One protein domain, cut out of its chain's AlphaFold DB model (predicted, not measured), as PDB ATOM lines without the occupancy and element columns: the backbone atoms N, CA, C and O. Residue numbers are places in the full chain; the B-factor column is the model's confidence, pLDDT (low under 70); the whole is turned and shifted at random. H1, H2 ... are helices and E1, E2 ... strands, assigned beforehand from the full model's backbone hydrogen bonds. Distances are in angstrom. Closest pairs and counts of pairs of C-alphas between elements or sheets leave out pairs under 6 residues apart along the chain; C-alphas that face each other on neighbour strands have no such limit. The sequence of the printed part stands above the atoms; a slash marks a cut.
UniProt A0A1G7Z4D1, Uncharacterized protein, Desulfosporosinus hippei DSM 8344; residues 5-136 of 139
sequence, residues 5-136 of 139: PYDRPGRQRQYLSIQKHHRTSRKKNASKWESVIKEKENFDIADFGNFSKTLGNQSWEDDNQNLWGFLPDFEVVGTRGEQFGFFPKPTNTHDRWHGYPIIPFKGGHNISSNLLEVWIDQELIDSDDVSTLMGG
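Overview. This is residues 5 to 136 of the 139 residues of an uncharacterized protein of Desulfosporosinus hippei DSM 8344 (UniProt A0A1G7Z4D1). What is the picture? With little regular structure, long loops surround a small sheet, E2 E3 E4, with H1 over one face; H2 and H3 lie together at one end, E1 at the other. What is it made of? The class is mixed: the 132 printed residues, 44 in named elements, run E1 H1 E2 E3 E4 H2 H3, compact, radius of gyration of the C-alphas 14.0 A, spans 37 by 35 by 25 A.

Arrangement. How do strands pair? E2, residues 67 to 70, E3, 84 to 87, and E4, 100 to 102, form a meander of antiparallel hairpins: N 69 and O 85 are 3.0 A apart, N 102 and O 84 2.8 A. Where are the helices? H1, residues 36 to 48, is on the sheet, height 7.8 A; its C-alpha 46 is 4.5 A from C-alpha 69, the closest pair with E2. H2, 113 to 121, and H3, 127 to 134, are close but not clearly touching: their closest C-alphas, 116 and 130, are 7.4 A apart. In H1, H2 and H3 every O i to N i+4 pair is within hydrogen-bond range.

Along the chain. Where is E1? E1, residues 15 to 17, pairs with no named strand; C-alpha 15 is at (-31.572, 70.876, 115.012). How long is H1? It spans 18.1 A.

Size, cuts and confidence. Which links are long? E1 to H1, H1 to E2, E2 to E3 and E3 to E4. Any cut or low confidence? The printed part has no cut; no printed residue is under 70.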
ATOM      1  N   PRO A   5     -35.569  76.070 111.826       96.62
ATOM      2  CA  PRO A   5     -34.461  75.966 112.763       96.62
ATOM      3  C   PRO A   5     -34.985  75.760 114.185       96.62
ATOM      4  O   PRO A   5     -35.950  76.402 114.606       96.62
ATOM      5  N   TYR A   6     -34.357  74.851 114.919       96.62
ATOM      6  CA  TYR A   6     -34.586  74.676 116.342       96.62
ATOM      7  C   TYR A   6     -33.266  74.864 117.076       96.62
ATOM      8  O   TYR A   6     -32.407  73.980 117.095       96.62
ATOM      9  N   ASP A   7     -33.106  76.067 117.616       95.31
ATOM     10  CA  ASP A   7     -31.948  76.430 118.415       95.31
ATOM     11  C   ASP A   7     -32.090  75.841 119.812       95.31
ATOM     12  O   ASP A   7     -33.129  75.980 120.461       95.31
ATOM     13  N   ARG A   8     -31.030  75.176 120.262       94.00
ATOM     14  CA  ARG A   8     -30.946  74.482 121.547       94.00
ATOM     15  C   ARG A   8     -29.797  75.107 122.339       94.00
ATOM     16  O   ARG A   8     -28.662  74.635 122.225       94.00
ATOM     17  N   PRO A   9     -30.030  76.221 123.061       90.25
ATOM     18  CA  PRO A   9     -28.973  76.938 123.768       90.25
ATOM     19  C   PRO A   9     -28.190  76.015 124.706       90.25
ATOM     20  O   PRO A   9     -28.773  75.202 125.418       90.25
ATOM     21  N   GLY A  10     -26.861  76.115 124.680       88.50
ATOM     22  CA  GLY A  10     -25.981  75.280 125.505       88.50
ATOM     23  C   GLY A  10     -25.849  73.816 125.059       88.50
ATOM     24  O   GLY A  10     -25.100  73.069 125.682       88.50
ATOM     25  N   ARG A  11     -26.525  73.389 123.981       92.62
ATOM     26  CA  ARG A  11     -26.352  72.053 123.388       92.62
ATOM     27  C   ARG A  11     -25.413  72.110 122.188       92.62
ATOM     28  O   ARG A  11     -25.466  73.038 121.386       92.62
ATOM     29  N   GLN A  12     -24.583  71.083 122.028       90.56
ATOM     30  CA  GLN A  12     -23.714  70.965 120.851       90.56
ATOM     31  C   GLN A  12     -24.517  70.600 119.595       90.56
ATOM     32  O   GLN A  12     -24.325  71.194 118.536       90.56
ATOM     33  N   ARG A  13     -25.461  69.660 119.715       95.44
ATOM     34  CA  ARG A  13     -26.290  69.207 118.594       95.44
ATOM     35  C   ARG A  13     -27.455  70.176 118.369       95.44
ATOM     36  O   ARG A  13     -28.448  70.152 119.095       95.44
ATOM     37  N   GLN A  14     -27.329  71.047 117.373       97.19
ATOM     38  CA  GLN A  14     -28.408  71.934 116.917       97.19
ATOM     39  C   GLN A  14     -29.309  71.213 115.912       97.19
ATOM     40  O   GLN A  14     -28.836  70.330 115.199       97.19
ATOM     41  N   TYR A  15     -30.587  71.598 115.823       98.06
ATOM     42  CA  TYR A  15     -31.572  70.876 115.012       98.06
ATOM     43  C   TYR A  15     -32.213  71.744 113.922       98.06
ATOM     44  O   TYR A  15     -32.361  72.964 114.065       98.06
ATOM     45  N   LEU A  16     -32.597  71.108 112.815       97.69
ATOM     46  CA  LEU A  16     -33.321  71.704 111.698       97.69
ATOM     47  C   LEU A  16     -34.476  70.786 111.285       97.69
ATOM     48  O   LEU A  16     -34.272  69.756 110.651       97.69
ATOM     49  N   SER A  17     -35.704  71.199 111.584       97.38
ATOM     50  CA  SER A  17     -36.900  70.470 111.165       97.38
ATOM     51  C   SER A  17     -37.130  70.676 109.667       97.38
ATOM     52  O   SER A  17     -37.365  71.796 109.197       97.38
ATOM     53  N   ILE A  18     -37.013  69.599 108.889       97.38
ATOM     54  CA  ILE A  18     -37.013  69.656 107.423       97.38
ATOM     55  C   ILE A  18     -38.441  69.575 106.890       97.38
ATOM     56  O   ILE A  18     -39.155  68.603 107.138       97.38
ATOM     57  N   GLN A  19     -38.809  70.523 106.020       95.75
ATOM     58  CA  GLN A  19     -40.133  70.623 105.400       95.75
ATOM     59  C   GLN A  19     -40.641  69.290 104.850       95.75
ATOM     60  O   GLN A  19     -41.829  68.987 104.949       95.75
ATOM     61  N   LYS A  20     -39.768  68.496 104.219       95.75
ATOM     62  CA  LYS A  20     -40.173  67.249 103.561       95.75
ATOM     63  C   LYS A  20     -40.787  66.236 104.538       95.75
ATOM     64  O   LYS A  20     -41.660  65.490 104.099       95.75
ATOM     65  N   HIS A  21     -40.379  66.275 105.810       96.62
ATOM     66  CA  HIS A  21     -40.838  65.405 106.896       96.62
ATOM     67  C   HIS A  21     -41.965  66.023 107.734       96.62
ATOM     68  O   HIS A  21     -42.434  65.409 108.685       96.62
ATOM     69  N   HIS A  22     -42.464  67.208 107.378       95.44
ATOM     70  CA  HIS A  22     -43.652  67.767 108.023       95.44
ATOM     71  C   HIS A  22     -44.918  67.058 107.537       95.44
ATOM     72  O   HIS A  22     -45.057  66.767 106.343       95.44
ATOM     73  N   ARG A  23     -45.909  66.884 108.423       91.81
ATOM     74  CA  ARG A  23     -47.245  66.347 108.092       91.81
ATOM     75  C   ARG A  23     -47.857  66.982 106.836       91.81
ATOM     76  O   ARG A  23     -48.367  66.280 105.959       91.81
ATOM     77  N   THR A  24     -47.739  68.305 106.713       90.00
ATOM     78  CA  THR A  24     -48.317  69.124 105.628       90.00
ATOM     79  C   THR A  24     -47.548  69.055 104.299       90.00
ATOM     80  O   THR A  24     -47.990  69.613 103.294       90.00
ATOM     81  N   SER A  25     -46.402  68.372 104.256       92.44
ATOM     82  CA  SER A  25     -45.574  68.226 103.054       92.44
ATOM     83  C   SER A  25     -46.311  67.526 101.909       92.44
ATOM     84  O   SER A  25     -47.002  66.525 102.101       92.44
ATOM     85  N   ARG A  26     -46.093  67.976 100.667       91.25
ATOM     86  CA  ARG A  26     -46.626  67.308  99.463       91.25
ATOM     87  C   ARG A  26     -45.811  66.081  99.030       91.25
ATOM     88  O   ARG A  26     -46.241  65.353  98.137       91.25
ATOM     89  N   LYS A  27     -44.642  65.825  99.632       91.12
ATOM     90  CA  LYS A  27     -43.806  64.658  99.304       91.12
ATOM     91  C   LYS A  27     -44.448  63.389  99.875       91.12
ATOM     92  O   LYS A  27     -44.316  63.101 101.058       91.12
ATOM     93  N   LYS A  28     -45.168  62.646  99.026       84.38
ATOM     94  CA  LYS A  28     -45.974  61.474  99.422       84.38
ATOM     95  C   LYS A  28     -45.151  60.319 100.001       84.38
ATOM     96  O   LYS A  28     -45.630  59.636 100.896       84.38
ATOM     97  N   ASN A  29     -43.929  60.119  99.511       88.81
ATOM     98  CA  ASN A  29     -43.112  58.956  99.877       88.81
ATOM     99  C   ASN A  29     -42.179  59.212 101.066       88.81
ATOM    100  O   ASN A  29     -41.532  58.283 101.527       88.81
ATOM    101  N   ALA A  30     -42.095  60.450 101.558       92.56
ATOM    102  CA  ALA A  30     -41.324  60.740 102.757       92.56
ATOM    103  C   ALA A  30     -42.108  60.296 103.999       92.56
ATOM    104  O   ALA A  30     -43.318  60.529 104.062       92.56
ATOM    105  N   SER A  31     -41.418  59.717 104.982       94.75
ATOM    106  CA  SER A  31     -41.944  59.593 106.345       94.75
ATOM    107  C   SER A  31     -42.189  60.985 106.917       94.75
ATOM    108  O   SER A  31     -41.442  61.924 106.610       94.75
ATOM    109  N   LYS A  32     -43.250  61.140 107.709       97.19
ATOM    110  CA  LYS A  32     -43.682  62.452 108.195       97.19
ATOM    111  C   LYS A  32     -44.022  62.410 109.663       97.19
ATOM    112  O   LYS A  32     -44.809  61.558 110.071       97.19
ATOM    113  N   TRP A  33     -43.491  63.375 110.399       97.94
ATOM    114  CA  TRP A  33     -43.845  63.633 111.786       97.94
ATOM    115  C   TRP A  33     -45.313  64.019 111.892       97.94
ATOM    116  O   TRP A  33     -45.838  64.746 111.042       97.94
ATOM    117  N   GLU A  34     -45.970  63.555 112.945       97.44
ATOM    118  CA  GLU A  34     -47.339  63.935 113.260       97.44
ATOM    119  C   GLU A  34     -47.422  65.422 113.631       97.44
ATOM    120  O   GLU A  34     -48.330  66.129 113.180       97.44
ATOM    121  N   SER A  35     -46.439  65.907 114.394       96.81
ATOM    122  CA  SER A  35     -46.270  67.314 114.740       96.81
ATOM    123  C   SER A  35     -44.791  67.675 114.907       96.81
ATOM    124  O   SER A  35     -43.958  66.830 115.228       96.81
ATOM    125  N   VAL A  36     -44.472  68.961 114.737       96.38
ATOM    126  CA  VAL A  36     -43.125  69.503 115.006       96.38
ATOM    127  C   VAL A  36     -42.778  69.428 116.503       96.38
ATOM    128  O   VAL A  36     -41.606  69.403 116.859       96.38
ATOM    129  N   ILE A  37     -43.784  69.389 117.386       96.75
ATOM    130  CA  ILE A  37     -43.577  69.240 118.834       96.75
ATOM    131  C   ILE A  37     -43.003  67.850 119.121       96.75
ATOM    132  O   ILE A  37     -41.921  67.757 119.693       96.75
ATOM    133  N   LYS A  38     -43.657  66.793 118.619       97.81
ATOM    134  CA  LYS A  38     -43.195  65.407 118.779       97.81
ATOM    135  C   LYS A  38     -41.826  65.168 118.144       97.81
ATOM    136  O   LYS A  38     -40.990  64.501 118.742       97.81
ATOM    137  N   GLU A  39     -41.576  65.748 116.968       98.12
ATOM    138  CA  GLU A  39     -40.262  65.716 116.302       98.12
ATOM    139  C   GLU A  39     -39.145  66.246 117.211       98.12
ATOM    140  O   GLU A  39     -38.134  65.573 117.415       98.12
ATOM    141  N   LYS A  40     -39.327  67.455 117.759       97.94
ATOM    142  CA  LYS A  40     -38.329  68.096 118.625       97.94
ATOM    143  C   LYS A  40     -38.139  67.329 119.922       97.94
ATOM    144  O   LYS A  40     -37.007  67.148 120.351       97.94
ATOM    145  N   GLU A  41     -39.231  66.855 120.509       98.12
ATOM    146  CA  GLU A  41     -39.180  66.101 121.755       98.12
ATOM    147  C   GLU A  41     -38.456  64.763 121.595       98.12
ATOM    148  O   GLU A  41     -37.602  64.445 122.417       98.12
ATOM    149  N   ASN A  42     -38.692  64.038 120.496       98.31
ATOM    150  CA  ASN A  42     -37.935  62.823 120.178       98.31
ATOM    151  C   ASN A  42     -36.440  63.108 120.048       98.31
ATOM    152  O   ASN A  42     -35.620  62.356 120.570       98.31
ATOM    153  N   PHE A  43     -36.082  64.188 119.349       98.56
ATOM    154  CA  PHE A  43     -34.683  64.564 119.188       98.56
ATOM    155  C   PHE A  43     -34.034  64.940 120.522       98.56
ATOM    156  O   PHE A  43     -32.913  64.520 120.798       98.56
ATOM    157  N   ASP A  44     -34.732  65.715 121.354       98.12
ATOM    158  CA  ASP A  44     -34.239  66.098 122.673       98.12
ATOM    159  C   ASP A  44     -34.028  64.876 123.556       98.12
ATOM    160  O   ASP A  44     -32.936  64.699 124.080       98.12
ATOM    161  N   ILE A  45     -35.034  64.016 123.686       98.12
ATOM    162  CA  ILE A  45     -34.952  62.806 124.505       98.12
ATOM    163  C   ILE A  45     -33.782  61.926 124.053       98.12
ATOM    164  O   ILE A  45     -32.996  61.502 124.897       98.12
ATOM    165  N   ALA A  46     -33.605  61.726 122.743       98.31
ATOM    166  CA  ALA A  46     -32.477  60.969 122.207       98.31
ATOM    167  C   ALA A  46     -31.126  61.612 122.563       98.31
ATOM    168  O   ALA A  46     -30.200  60.947 123.018       98.31
ATOM    169  N   ASP A  47     -31.005  62.929 122.396       98.06
ATOM    170  CA  ASP A  47     -29.771  63.666 122.670       98.06
ATOM    171  C   ASP A  47     -29.441  63.757 124.170       98.06
ATOM    172  O   ASP A  47     -28.268  63.755 124.548       98.06
ATOM    173  N   PHE A  48     -30.452  63.843 125.034       97.50
ATOM    174  CA  PHE A  48     -30.287  63.788 126.487       97.50
ATOM    175  C   PHE A  48     -30.137  62.357 127.006       97.50
ATOM    176  O   PHE A  48     -29.602  62.181 128.095       97.50
ATOM    177  N   GLY A  49     -30.599  61.357 126.257       97.88
ATOM    178  CA  GLY A  49     -30.593  59.955 126.660       97.88
ATOM    179  C   GLY A  49     -31.525  59.636 127.825       97.88
ATOM    180  O   GLY A  49     -31.187  58.805 128.659       97.88
ATOM    181  N   ASN A  50     -32.626  60.379 127.968       97.44
ATOM    182  CA  ASN A  50     -33.655  60.147 128.985       97.44
ATOM    183  C   ASN A  50     -34.914  60.986 128.711       97.44
ATOM    184  O   ASN A  50     -34.840  62.083 128.151       97.44
ATOM    185  N   PHE A  51     -36.069  60.521 129.198       97.44
ATOM    186  CA  PHE A  51     -37.352  61.218 129.035       97.44
ATOM    187  C   PHE A  51     -37.442  62.557 129.777       97.44
ATOM    188  O   PHE A  51     -38.139  63.469 129.328       97.44
ATOM    189  N   SER A  52     -36.726  62.717 130.896       95.75
ATOM    190  CA  SER A  52     -36.758  63.957 131.683       95.75
ATOM    191  C   SER A  52     -35.918  65.088 131.080       95.75
ATOM    192  O   SER A  52     -35.985  66.218 131.565       95.75
ATOM    193  N   LYS A  53     -35.164  64.815 130.004       94.88
ATOM    194  CA  LYS A  53     -34.271  65.766 129.322       94.88
ATOM    195  C   LYS A  53     -33.266  66.404 130.292       94.88
ATOM    196  O   LYS A  53     -32.941  67.588 130.198       94.88
ATOM    197  N   THR A  54     -32.782  65.610 131.247       93.69
ATOM    198  CA  THR A  54     -31.776  66.021 132.235       93.69
ATOM    199  C   THR A  54     -30.366  65.664 131.770       93.69
ATOM    200  O   THR A  54     -30.150  64.684 131.056       93.69
ATOM    201  N   LEU A  55     -29.389  66.498 132.134       91.00
ATOM    202  CA  LEU A  55     -27.975  66.244 131.844       91.00
ATOM    203  C   LEU A  55     -27.442  65.100 132.713       91.00
ATOM    204  O   LEU A  55     -27.859  64.952 133.857       91.00
ATOM    205  N   GLY A  56     -26.458  64.362 132.195       88.88
ATOM    206  CA  GLY A  56     -25.741  63.319 132.941       88.88
ATOM    207  C   GLY A  56     -25.840  61.929 132.321       88.88
ATOM    208  O   GLY A  56     -24.991  61.091 132.600       88.88
ATOM    209  N   ASN A  57     -26.813  61.711 131.434       92.56
ATOM    210  CA  ASN A  57     -26.939  60.474 130.672       92.56
ATOM    211  C   ASN A  57     -26.179  60.558 129.342       92.56
ATOM    212  O   ASN A  57     -25.975  61.642 128.783       92.56
ATOM    213  N   GLN A  58     -25.752  59.399 128.844       94.62
ATOM    214  CA  GLN A  58     -25.252  59.274 127.479       94.62
ATOM    215  C   GLN A  58     -26.420  59.371 126.503       94.62
ATOM    216  O   GLN A  58     -27.488  58.829 126.767       94.62
ATOM    217  N   SER A  59     -26.211  60.055 125.380       97.62
ATOM    218  CA  SER A  59     -27.206  60.124 124.310       97.62
ATOM    219  C   SER A  59     -27.544  58.725 123.789       97.62
ATOM    220  O   SER A  59     -26.678  57.854 123.744       97.62
ATOM    221  N   TRP A  60     -28.787  58.524 123.355       98.25
ATOM    222  CA  TRP A  60     -29.249  57.293 122.716       98.25
ATOM    223  C   TRP A  60     -28.730  57.212 121.280       98.25
ATOM    224  O   TRP A  60     -29.447  57.474 120.311       98.25
ATOM    225  N   GLU A  61     -27.440  56.919 121.168       97.69
ATOM    226  CA  GLU A  61     -26.711  56.772 119.915       97.69
ATOM    227  C   GLU A  61     -26.501  55.297 119.572       97.69
ATOM    228  O   GLU A  61     -26.146  54.495 120.432       97.69
ATOM    229  N   ASP A  62     -26.700  54.949 118.301       97.00
ATOM    230  CA  ASP A  62     -26.295  53.646 117.774       97.00
ATOM    231  C   ASP A  62     -24.782  53.592 117.486       97.00
ATOM    232  O   ASP A  62     -24.056  54.585 117.594       97.00
ATOM    233  N   ASP A  63     -24.296  52.430 117.049       95.44
ATOM    234  CA  ASP A  63     -22.870  52.205 116.757       95.44
ATOM    235  C   ASP A  63     -22.331  53.106 115.625       95.44
ATOM    236  O   ASP A  63     -21.125  53.326 115.502       95.44
ATOM    237  N   ASN A  64     -23.224  53.660 114.798       95.94
ATOM    238  CA  ASN A  64     -22.905  54.608 113.733       95.94
ATOM    239  C   ASN A  64     -23.064  56.070 114.183       95.94
ATOM    240  O   ASN A  64     -22.954  56.983 113.358       95.94
ATOM    241  N   GLN A  65     -23.286  56.298 115.480       96.56
ATOM    242  CA  GLN A  65     -23.537  57.596 116.103       96.56
ATOM    243  C   GLN A  65     -24.809  58.280 115.586       96.56
ATOM    244  O   GLN A  65     -24.920  59.503 115.657       96.56
ATOM    245  N   ASN A  66     -25.771  57.534 115.037       98.00
ATOM    246  CA  ASN A  66     -27.093  58.090 114.766       98.00
ATOM    247  C   ASN A  66     -27.899  58.103 116.059       98.00
ATOM    248  O   ASN A  66     -27.845  57.153 116.837       98.00
ATOM    249  N   LEU A  67     -28.694  59.147 116.253       98.50
ATOM    250  CA  LEU A  67     -29.582  59.229 117.401       98.50
ATOM    251  C   LEU A  67     -30.898  58.510 117.105       98.50
ATOM    252  O   LEU A  67     -31.474  58.653 116.019       98.50
ATOM    253  N   TRP A  68     -31.394  57.810 118.117       98.56
ATOM    254  CA  TRP A  68     -32.707  57.182 118.131       98.56
ATOM    255  C   TRP A  68     -33.508  57.705 119.315       98.56
ATOM    256  O   TRP A  68     -33.011  57.755 120.436       98.56
ATOM    257  N   GLY A  69     -34.747  58.112 119.063       98.00
ATOM    258  CA  GLY A  69     -35.651  58.621 120.092       98.00
ATOM    259  C   GLY A  69     -37.007  57.946 120.025       98.00
ATOM    260  O   GLY A  69     -37.418  57.482 118.964       98.00
ATOM    261  N   PHE A  70     -37.695  57.924 121.156       98.19
ATOM    262  CA  PHE A  70     -39.105  57.576 121.272       98.19
ATOM    263  C   PHE A  70     -39.703  58.341 122.457       98.19
ATOM    264  O   PHE A  70     -38.969  58.923 123.263       98.19
ATOM    265  N   LEU A  71     -41.031  58.401 122.521       97.69
ATOM    266  CA  LEU A  71     -41.762  59.007 123.637       97.69
ATOM    267  C   LEU A  71     -42.174  57.926 124.651       97.69
ATOM    268  O   LEU A  71     -42.239  56.755 124.265       97.69
ATOM    269  N   PRO A  72     -42.475  58.295 125.913       95.44
ATOM    270  CA  PRO A  72     -43.048  57.367 126.887       95.44
ATOM    271  C   PRO A  72     -44.256  56.611 126.320       95.44
ATOM    272  O   PRO A  72     -44.988  57.146 125.484       95.44
ATOM    273  N   ASP A  73     -44.433  55.364 126.761       92.75
ATOM    274  CA  ASP A  73     -45.497  54.456 126.306       92.75
ATOM    275  C   ASP A  73     -45.524  54.231 124.780       92.75
ATOM    276  O   ASP A  73     -46.561  53.901 124.207       92.75
ATOM    277  N   PHE A  74     -44.390  54.454 124.106       94.75
ATOM    278  CA  PHE A  74     -44.241  54.349 122.653       94.75
ATOM    279  C   PHE A  74     -45.318  55.120 121.883       94.75
ATOM    280  O   PHE A  74     -45.904  54.620 120.918       94.75
ATOM    281  N   GLU A  75     -45.589  56.361 122.298       96.69
ATOM    282  CA  GLU A  75     -46.555  57.202 121.598       96.69
ATOM    283  C   GLU A  75     -46.225  57.291 120.095       96.69
ATOM    284  O   GLU A  75     -45.073  57.440 119.683       96.69
ATOM    285  N   VAL A  76     -47.253  57.243 119.244       97.19
ATOM    286  CA  VAL A  76     -47.089  57.448 117.800       97.19
ATOM    287  C   VAL A  76     -46.573  58.865 117.534       97.19
ATOM    288  O   VAL A  76     -47.169  59.855 117.955       97.19
ATOM    289  N   VAL A  77     -45.477  58.977 116.788       97.88
ATOM    290  CA  VAL A  77     -44.805  60.243 116.447       97.88
ATOM    291  C   VAL A  77     -44.879  60.567 114.962       97.88
ATOM    292  O   VAL A  77     -44.651  61.715 114.569       97.88
ATOM    293  N   GLY A  78     -45.202  59.582 114.123       97.38
ATOM    294  CA  GLY A  78     -45.368  59.742 112.684       97.38
ATOM    295  C   GLY A  78     -46.798  59.533 112.190       97.38
ATOM    296  O   GLY A  78     -47.693  59.071 112.887       97.38
ATOM    297  N   THR A  79     -47.040  59.909 110.937       96.44
ATOM    298  CA  THR A  79     -48.384  59.868 110.324       96.44
ATOM    299  C   THR A  79     -48.860  58.477 109.882       96.44
ATOM    300  O   THR A  79     -49.961  58.360 109.346       96.44
ATOM    301  N   ARG A  80     -48.037  57.436 110.038       93.69
ATOM    302  CA  ARG A  80     -48.294  56.055 109.600       93.69
ATOM    303  C   ARG A  80     -48.076  55.035 110.723       93.69
ATOM    304  O   ARG A  80     -47.817  53.869 110.432       93.69
ATOM    305  N   GLY A  81     -48.188  55.467 111.979       93.62
ATOM    306  CA  GLY A  81     -47.982  54.608 113.148       93.62
ATOM    307  C   GLY A  81     -46.512  54.426 113.525       93.62
ATOM    308  O   GLY A  81     -46.192  53.520 114.280       93.62
ATOM    309  N   GLU A  82     -45.607  55.250 112.995       96.31
ATOM    310  CA  GLU A  82     -44.221  55.275 113.457       96.31
ATOM    311  C   GLU A  82     -44.150  55.757 114.918       96.31
ATOM    312  O   GLU A  82     -44.714  56.808 115.230       96.31
ATOM    313  N   GLN A  83     -43.446  55.023 115.785       96.75
ATOM    314  CA  GLN A  83     -43.276  55.332 117.220       96.75
ATOM    315  C   GLN A  83     -41.873  55.867 117.558       96.75
ATOM    316  O   GLN A  83     -41.657  56.405 118.640       96.75
ATOM    317  N   PHE A  84     -40.929  55.773 116.616       98.06
ATOM    318  CA  PHE A  84     -39.538  56.168 116.826       98.06
ATOM    319  C   PHE A  84     -39.130  57.307 115.899       98.06
ATOM    320  O   PHE A  84     -39.613  57.428 114.772       98.06
ATOM    321  N   GLY A  85     -38.179  58.108 116.358       98.25
ATOM    322  CA  GLY A  85     -37.408  59.051 115.570       98.25
ATOM    323  C   GLY A  85     -36.025  58.517 115.235       98.25
ATOM    324  O   GLY A  85     -35.305  58.092 116.133       98.25
ATOM    325  N   PHE A  86     -35.630  58.606 113.964       98.44
ATOM    326  CA  PHE A  86     -34.255  58.358 113.534       98.44
ATOM    327  C   PHE A  86     -33.603  59.655 113.059       98.44
ATOM    328  O   PHE A  86     -34.138  60.362 112.192       98.44
ATOM    329  N   PHE A  87     -32.432  59.961 113.612       98.38
ATOM    330  CA  PHE A  87     -31.687  61.179 113.324       98.38
ATOM    331  C   PHE A  87     -30.256  60.802 112.930       98.38
ATOM    332  O   PHE A  87     -29.424  60.543 113.802       98.38
ATOM    333  N   PRO A  88     -29.952  60.727 111.625       97.50
ATOM    334  CA  PRO A  88     -28.629  60.334 111.177       97.50
ATOM    335  C   PRO A  88     -27.573  61.355 111.593       97.50
ATOM    336  O   PRO A  88     -27.820  62.566 111.536       97.50
ATOM    337  N   LYS A  89     -26.378  60.866 111.935       97.69
ATOM    338  CA  LYS A  89     -25.228  61.735 112.182       97.69
ATOM    339  C   LYS A  89     -24.949  62.602 110.946       97.69
ATOM    340  O   LYS A  89     -24.767  62.056 109.852       97.69
ATOM    341  N   PRO A  90     -24.861  63.936 111.086       97.00
ATOM    342  CA  PRO A  90     -24.477  64.801 109.982       97.00
ATOM    343  C   PRO A  90     -23.081  64.454 109.455       97.00
ATOM    344  O   PRO A  90     -22.144  64.254 110.229       97.00
ATOM    345  N   THR A  91     -22.923  64.417 108.130       94.81
ATOM    346  CA  THR A  91     -21.609  64.196 107.501       94.81
ATOM    347  C   THR A  91     -20.661  65.368 107.765       94.81
ATOM    348  O   THR A  91     -19.484  65.157 108.045       94.81
ATOM    349  N   ASN A  92     -21.174  66.600 107.704       94.19
ATOM    350  CA  ASN A  92     -20.457  67.790 108.144       94.19
ATOM    351  C   ASN A  92     -20.853  68.102 109.587       94.19
ATOM    352  O   ASN A  92     -22.024  68.309 109.883       94.19
ATOM    353  N   THR A  93     -19.875  68.182 110.482       89.00
ATOM    354  CA  THR A  93     -20.097  68.429 111.915       89.00
ATOM    355  C   THR A  93     -20.692  69.805 112.225       89.00
ATOM    356  O   THR A  93     -21.201  70.005 113.324       89.00
ATOM    357  N   HIS A  94     -20.652  70.743 111.274       90.00
ATOM    358  CA  HIS A  94     -21.288  72.059 111.396       90.00
ATOM    359  C   HIS A  94     -22.756  72.058 110.955       90.00
ATOM    360  O   HIS A  94     -23.471  73.030 111.215       90.00
ATOM    361  N   ASP A  95     -23.213  70.999 110.281       95.31
ATOM    362  CA  ASP A  95     -24.604  70.896 109.869       95.31
ATOM    363  C   ASP A  95     -25.488  70.608 111.080       95.31
ATOM    364  O   ASP A  95     -25.155  69.852 111.997       95.31
ATOM    365  N   ARG A  96     -26.672  71.214 111.059       97.31
ATOM    366  CA  ARG A  96     -27.716  70.891 112.024       97.31
ATOM    367  C   ARG A  96     -28.207  69.470 111.780       97.31
ATOM    368  O   ARG A  96     -28.416  69.059 110.640       97.31
ATOM    369  N   TRP A  97     -28.479  68.768 112.869       98.25
ATOM    370  CA  TRP A  97     -29.155  67.483 112.838       98.25
ATOM    371  C   TRP A  97     -30.569  67.646 112.290       98.25
ATOM    372  O   TRP A  97     -31.218  68.679 112.468       98.25
ATOM    373  N   HIS A  98     -31.061  66.602 111.642       97.75
ATOM    374  CA  HIS A  98     -32.457  66.470 111.266       97.75
ATOM    375  C   HIS A  98     -32.836  64.993 111.296       97.75
ATOM    376  O   HIS A  98     -31.967  64.127 111.271       97.75
ATOM    377  N   GLY A  99     -34.126  64.682 111.283       97.56
ATOM    378  CA  GLY A  99     -34.567  63.294 111.272       97.56
ATOM    379  C   GLY A  99     -35.953  63.108 110.703       97.56
ATOM    380  O   GLY A  99     -36.559  64.024 110.141       97.56
ATOM    381  N   TYR A 100     -36.420  61.880 110.830       97.94
ATOM    382  CA  TYR A 100     -37.719  61.448 110.355       97.94
ATOM    383  C   TYR A 100     -38.250  60.323 111.236       97.94
ATOM    384  O   TYR A 100     -37.457  59.586 111.828       97.94
ATOM    385  N   PRO A 101     -39.581  60.178 111.329       97.62
ATOM    386  CA  PRO A 101     -40.150  59.099 112.103       97.62
ATOM    387  C   PRO A 101     -40.015  57.779 111.346       97.62
ATOM    388  O   PRO A 101     -40.008  57.751 110.106       97.62
ATOM    389  N   ILE A 102     -39.913  56.691 112.095       96.12
ATOM    390  CA  ILE A 102     -39.677  55.355 111.570       96.12
ATOM    391  C   ILE A 102     -40.350  54.272 112.424       96.12
ATOM    392  O   ILE A 102     -40.624  54.455 113.610       96.12
ATOM    393  N   ILE A 103     -40.613  53.127 111.792       94.00
ATOM    394  CA  ILE A 103     -40.835  51.849 112.474       94.00
ATOM    395  C   ILE A 103     -39.503  51.094 112.380       94.00
ATOM    396  O   ILE A 103     -39.107  50.759 111.257       94.00
ATOM    397  N   PRO A 104     -38.788  50.868 113.495       91.19
ATOM    398  CA  PRO A 104     -37.530  50.129 113.488       91.19
ATOM    399  C   PRO A 104     -37.681  48.736 112.873       91.19
ATOM    400  O   PRO A 104     -38.774  48.172 112.834       91.19
ATOM    401  N   PHE A 105     -36.585  48.186 112.350       90.06
ATOM    402  CA  PHE A 105     -36.509  46.856 111.726       90.06
ATOM    403  C   PHE A 105     -37.388  46.665 110.481       90.06
ATOM    404  O   PHE A 105     -37.378  45.610 109.843       90.06
ATOM    405  N   LYS A 106     -38.090  47.718 110.049       82.88
ATOM    406  CA  LYS A 106     -38.891  47.756 108.830       82.88
ATOM    407  C   LYS A 106     -38.267  48.722 107.830       82.88
ATOM    408  O   LYS A 106     -38.176  49.921 108.062       82.88
ATOM    409  N   GLY A 107     -37.870  48.205 106.667       73.75
ATOM    410  CA  GLY A 107     -37.322  49.041 105.592       73.75
ATOM    411  C   GLY A 107     -35.842  49.406 105.747       73.75
ATOM    412  O   GLY A 107     -35.413  50.398 105.166       73.75
ATOM    413  N   GLY A 108     -35.065  48.601 106.481       82.25
ATOM    414  CA  GLY A 108     -33.596  48.632 106.450       82.25
ATOM    415  C   GLY A 108     -32.907  49.454 107.541       82.25
ATOM    416  O   GLY A 108     -31.686  49.557 107.514       82.25
ATOM    417  N   HIS A 109     -33.653  50.010 108.497       90.50
ATOM    418  CA  HIS A 109     -33.086  50.686 109.665       90.50
ATOM    419  C   HIS A 109     -33.288  49.834 110.913       90.50
ATOM    420  O   HIS A 109     -34.422  49.629 111.344       90.50
ATOM    421  N   ASN A 110     -32.188  49.376 111.498       93.94
ATOM    422  CA  ASN A 110     -32.189  48.527 112.681       93.94
ATOM    423  C   ASN A 110     -31.533  49.289 113.828       93.94
ATOM    424  O   ASN A 110     -30.474  49.887 113.630       93.94
ATOM    425  N   ILE A 111     -32.148  49.250 115.007       95.62
ATOM    426  CA  ILE A 111     -31.498  49.726 116.230       95.62
ATOM    427  C   ILE A 111     -30.385  48.725 116.560       95.62
ATOM    428  O   ILE A 111     -30.592  47.516 116.420       95.62
ATOM    429  N   SER A 112     -29.195  49.209 116.928       95.88
ATOM    430  CA  SER A 112     -28.089  48.318 117.289       95.88
ATOM    431  C   SER A 112     -28.390  47.574 118.589       95.88
ATOM    432  O   SER A 112     -29.070  48.101 119.469       95.88
ATOM    433  N   SER A 113     -27.849  46.361 118.732       95.38
ATOM    434  CA  SER A 113     -27.990  45.578 119.965       95.38
ATOM    435  C   SER A 113     -27.487  46.350 121.183       95.38
ATOM    436  O   SER A 113     -28.171  46.370 122.195       95.38
ATOM    437  N   ASN A 114     -26.372  47.078 121.049       96.81
ATOM    438  CA  ASN A 114     -25.827  47.905 122.127       96.81
ATOM    439  C   ASN A 114     -26.827  48.972 122.604       96.81
ATOM    440  O   ASN A 114     -26.964  49.200 123.800       96.81
ATOM    441  N   LEU A 115     -27.544  49.626 121.683       97.81
ATOM    442  CA  LEU A 115     -28.525  50.644 122.062       97.81
ATOM    443  C   LEU A 115     -29.785  50.021 122.682       97.81
ATOM    444  O   LEU A 115     -30.352  50.591 123.610       97.81
ATOM    445  N   LEU A 116     -30.204  48.842 122.210       97.38
ATOM    446  CA  LEU A 116     -31.291  48.090 122.841       97.38
ATOM    447  C   LEU A 116     -30.924  47.661 124.266       97.38
ATOM    448  O   LEU A 116     -31.742  47.816 125.165       97.38
ATOM    449  N   GLU A 117     -29.700  47.176 124.482       96.94
ATOM    450  CA  GLU A 117     -29.180  46.830 125.811       96.94
ATOM    451  C   GLU A 117     -29.182  48.049 126.738       96.94
ATOM    452  O   GLU A 117     -29.676  47.957 127.856       96.94
ATOM    453  N   VAL A 118     -28.758  49.221 126.248       96.50
ATOM    454  CA  VAL A 118     -28.850  50.478 127.010       96.50
ATOM    455  C   VAL A 118     -30.291  50.795 127.417       96.50
ATOM    456  O   VAL A 118     -30.520  51.232 128.542       96.50
ATOM    457  N   TRP A 119     -31.274  50.598 126.536       97.50
ATOM    458  CA  TRP A 119     -32.679  50.853 126.873       97.50
ATOM    459  C   TRP A 119     -33.262  49.830 127.851       97.50
ATOM    460  O   TRP A 119     -34.071  50.219 128.694       97.50
ATOM    461  N   ILE A 120     -32.829  48.569 127.781       97.50
ATOM    462  CA  ILE A 120     -33.186  47.530 128.758       97.50
ATOM    463  C   ILE A 120     -32.582  47.858 130.128       97.50
ATOM    464  O   ILE A 120     -33.293  47.848 131.128       97.50
ATOM    465  N   ASP A 121     -31.296  48.212 130.177       96.19
ATOM    466  CA  ASP A 121     -30.595  48.569 131.416       96.19
ATOM    467  C   ASP A 121     -31.175  49.833 132.073       96.19
ATOM    468  O   ASP A 121     -31.095  50.009 133.289       96.19
ATOM    469  N   GLN A 122     -31.768  50.723 131.272       95.31
ATOM    470  CA  GLN A 122     -32.494  51.906 131.737       95.31
ATOM    471  C   GLN A 122     -33.960  51.616 132.106       95.31
ATOM    472  O   GLN A 122     -34.681  52.556 132.446       95.31
ATOM    473  N   GLU A 123     -34.401  50.355 132.034       96.12
ATOM    474  CA  GLU A 123     -35.777  49.906 132.296       96.12
ATOM    475  C   GLU A 123     -36.828  50.641 131.439       96.12
ATOM    476  O   GLU A 123     -37.963  50.862 131.858       96.12
ATOM    477  N   LEU A 124     -36.446  51.061 130.228       96.19
ATOM    478  CA  LEU A 124     -37.344  51.764 129.304       96.19
ATOM    479  C   LEU A 124     -38.128  50.802 128.421       96.19
ATOM    480  O   LEU A 124     -39.221  51.144 127.974       96.19
ATOM    481  N   ILE A 125     -37.521  49.650 128.135       96.31
ATOM    482  CA  ILE A 125     -38.074  48.550 127.348       96.31
ATOM    483  C   ILE A 125     -37.670  47.228 128.014       96.31
ATOM    484  O   ILE A 125     -36.671  47.183 128.734       96.31
ATOM    485  N   ASP A 126     -38.373  46.142 127.711       96.12
ATOM    486  CA  ASP A 126     -37.970  44.789 128.104       96.12
ATOM    487  C   ASP A 126     -37.644  43.870 126.903       96.12
ATOM    488  O   ASP A 126     -37.604  44.279 125.739       96.12
ATOM    489  N   SER A 127     -37.346  42.596 127.176       93.88
ATOM    490  CA  SER A 127     -37.024  41.612 126.132       93.88
ATOM    491  C   SER A 127     -38.200  41.282 125.204       93.88
ATOM    492  O   SER A 127     -37.985  40.906 124.043       93.88
ATOM    493  N   ASP A 128     -39.431  41.396 125.701       94.31
ATOM    494  CA  ASP A 128     -40.645  41.146 124.926       94.31
ATOM    495  C   ASP A 128     -40.916  42.327 123.986       94.31
ATOM    496  O   ASP A 128     -41.267  42.117 122.814       94.31
ATOM    497  N   ASP A 129     -40.633  43.551 124.438       95.06
ATOM    498  CA  ASP A 129     -40.636  44.749 123.602       95.06
ATOM    499  C   ASP A 129     -39.634  44.613 122.449       95.06
ATOM    500  O   ASP A 129     -39.983  44.788 121.277       95.06
ATOM    501  N   VAL A 130     -38.389  44.210 122.739       93.69
ATOM    502  CA  VAL A 130     -37.373  43.985 121.694       93.69
ATOM    503  C   VAL A 130     -37.847  42.951 120.677       93.69
ATOM    504  O   VAL A 130     -37.761  43.178 119.466       93.69
ATOM    505  N   SER A 131     -38.395  41.830 121.148       92.19
ATOM    506  CA  SER A 131     -38.921  40.771 120.281       92.19
ATOM    507  C   SER A 131     -40.057  41.280 119.385       92.19
ATOM    508  O   SER A 131     -40.126  40.944 118.196       92.19
ATOM    509  N   THR A 132     -40.927  42.132 119.926       92.62
ATOM    510  CA  THR A 132     -42.041  42.748 119.197       92.62
ATOM    511  C   THR A 132     -41.544  43.734 118.135       92.62
ATOM    512  O   THR A 132     -41.959  43.635 116.972       92.62
ATOM    513  N   LEU A 133     -40.586  44.601 118.481       91.06
ATOM    514  CA  LEU A 133     -39.945  45.541 117.554       91.06
ATOM    515  C   LEU A 133     -39.222  44.819 116.414       91.06
ATOM    516  O   LEU A 133     -39.408  45.165 115.246       91.06
ATOM    517  N   MET A 134     -38.436  43.782 116.722       89.56
ATOM    518  CA  MET A 134     -37.732  42.975 115.717       89.56
ATOM    519  C   MET A 134     -38.698  42.227 114.790       89.56
ATOM    520  O   MET A 134     -38.399  42.021 113.613       89.56
ATOM    521  N   GLY A 135     -39.891  41.879 115.284       86.75
ATOM    522  CA  GLY A 135     -41.001  41.372 114.475       86.75
ATOM    523  C   GLY A 135     -41.619  42.412 113.527       86.75
ATOM    524  O   GLY A 135     -42.560  42.085 112.800       86.75
ATOM    525  N   GLY A 136     -41.123  43.655 113.536       79.88
ATOM    526  CA  GLY A 136     -41.623  44.773 112.738       79.88
ATOM    527  C   GLY A 136     -42.993  45.271 113.193       79.88
ATOM    528  O   GLY A 136     -43.737  45.847 112.387       79.88
TER     529      GLY A 136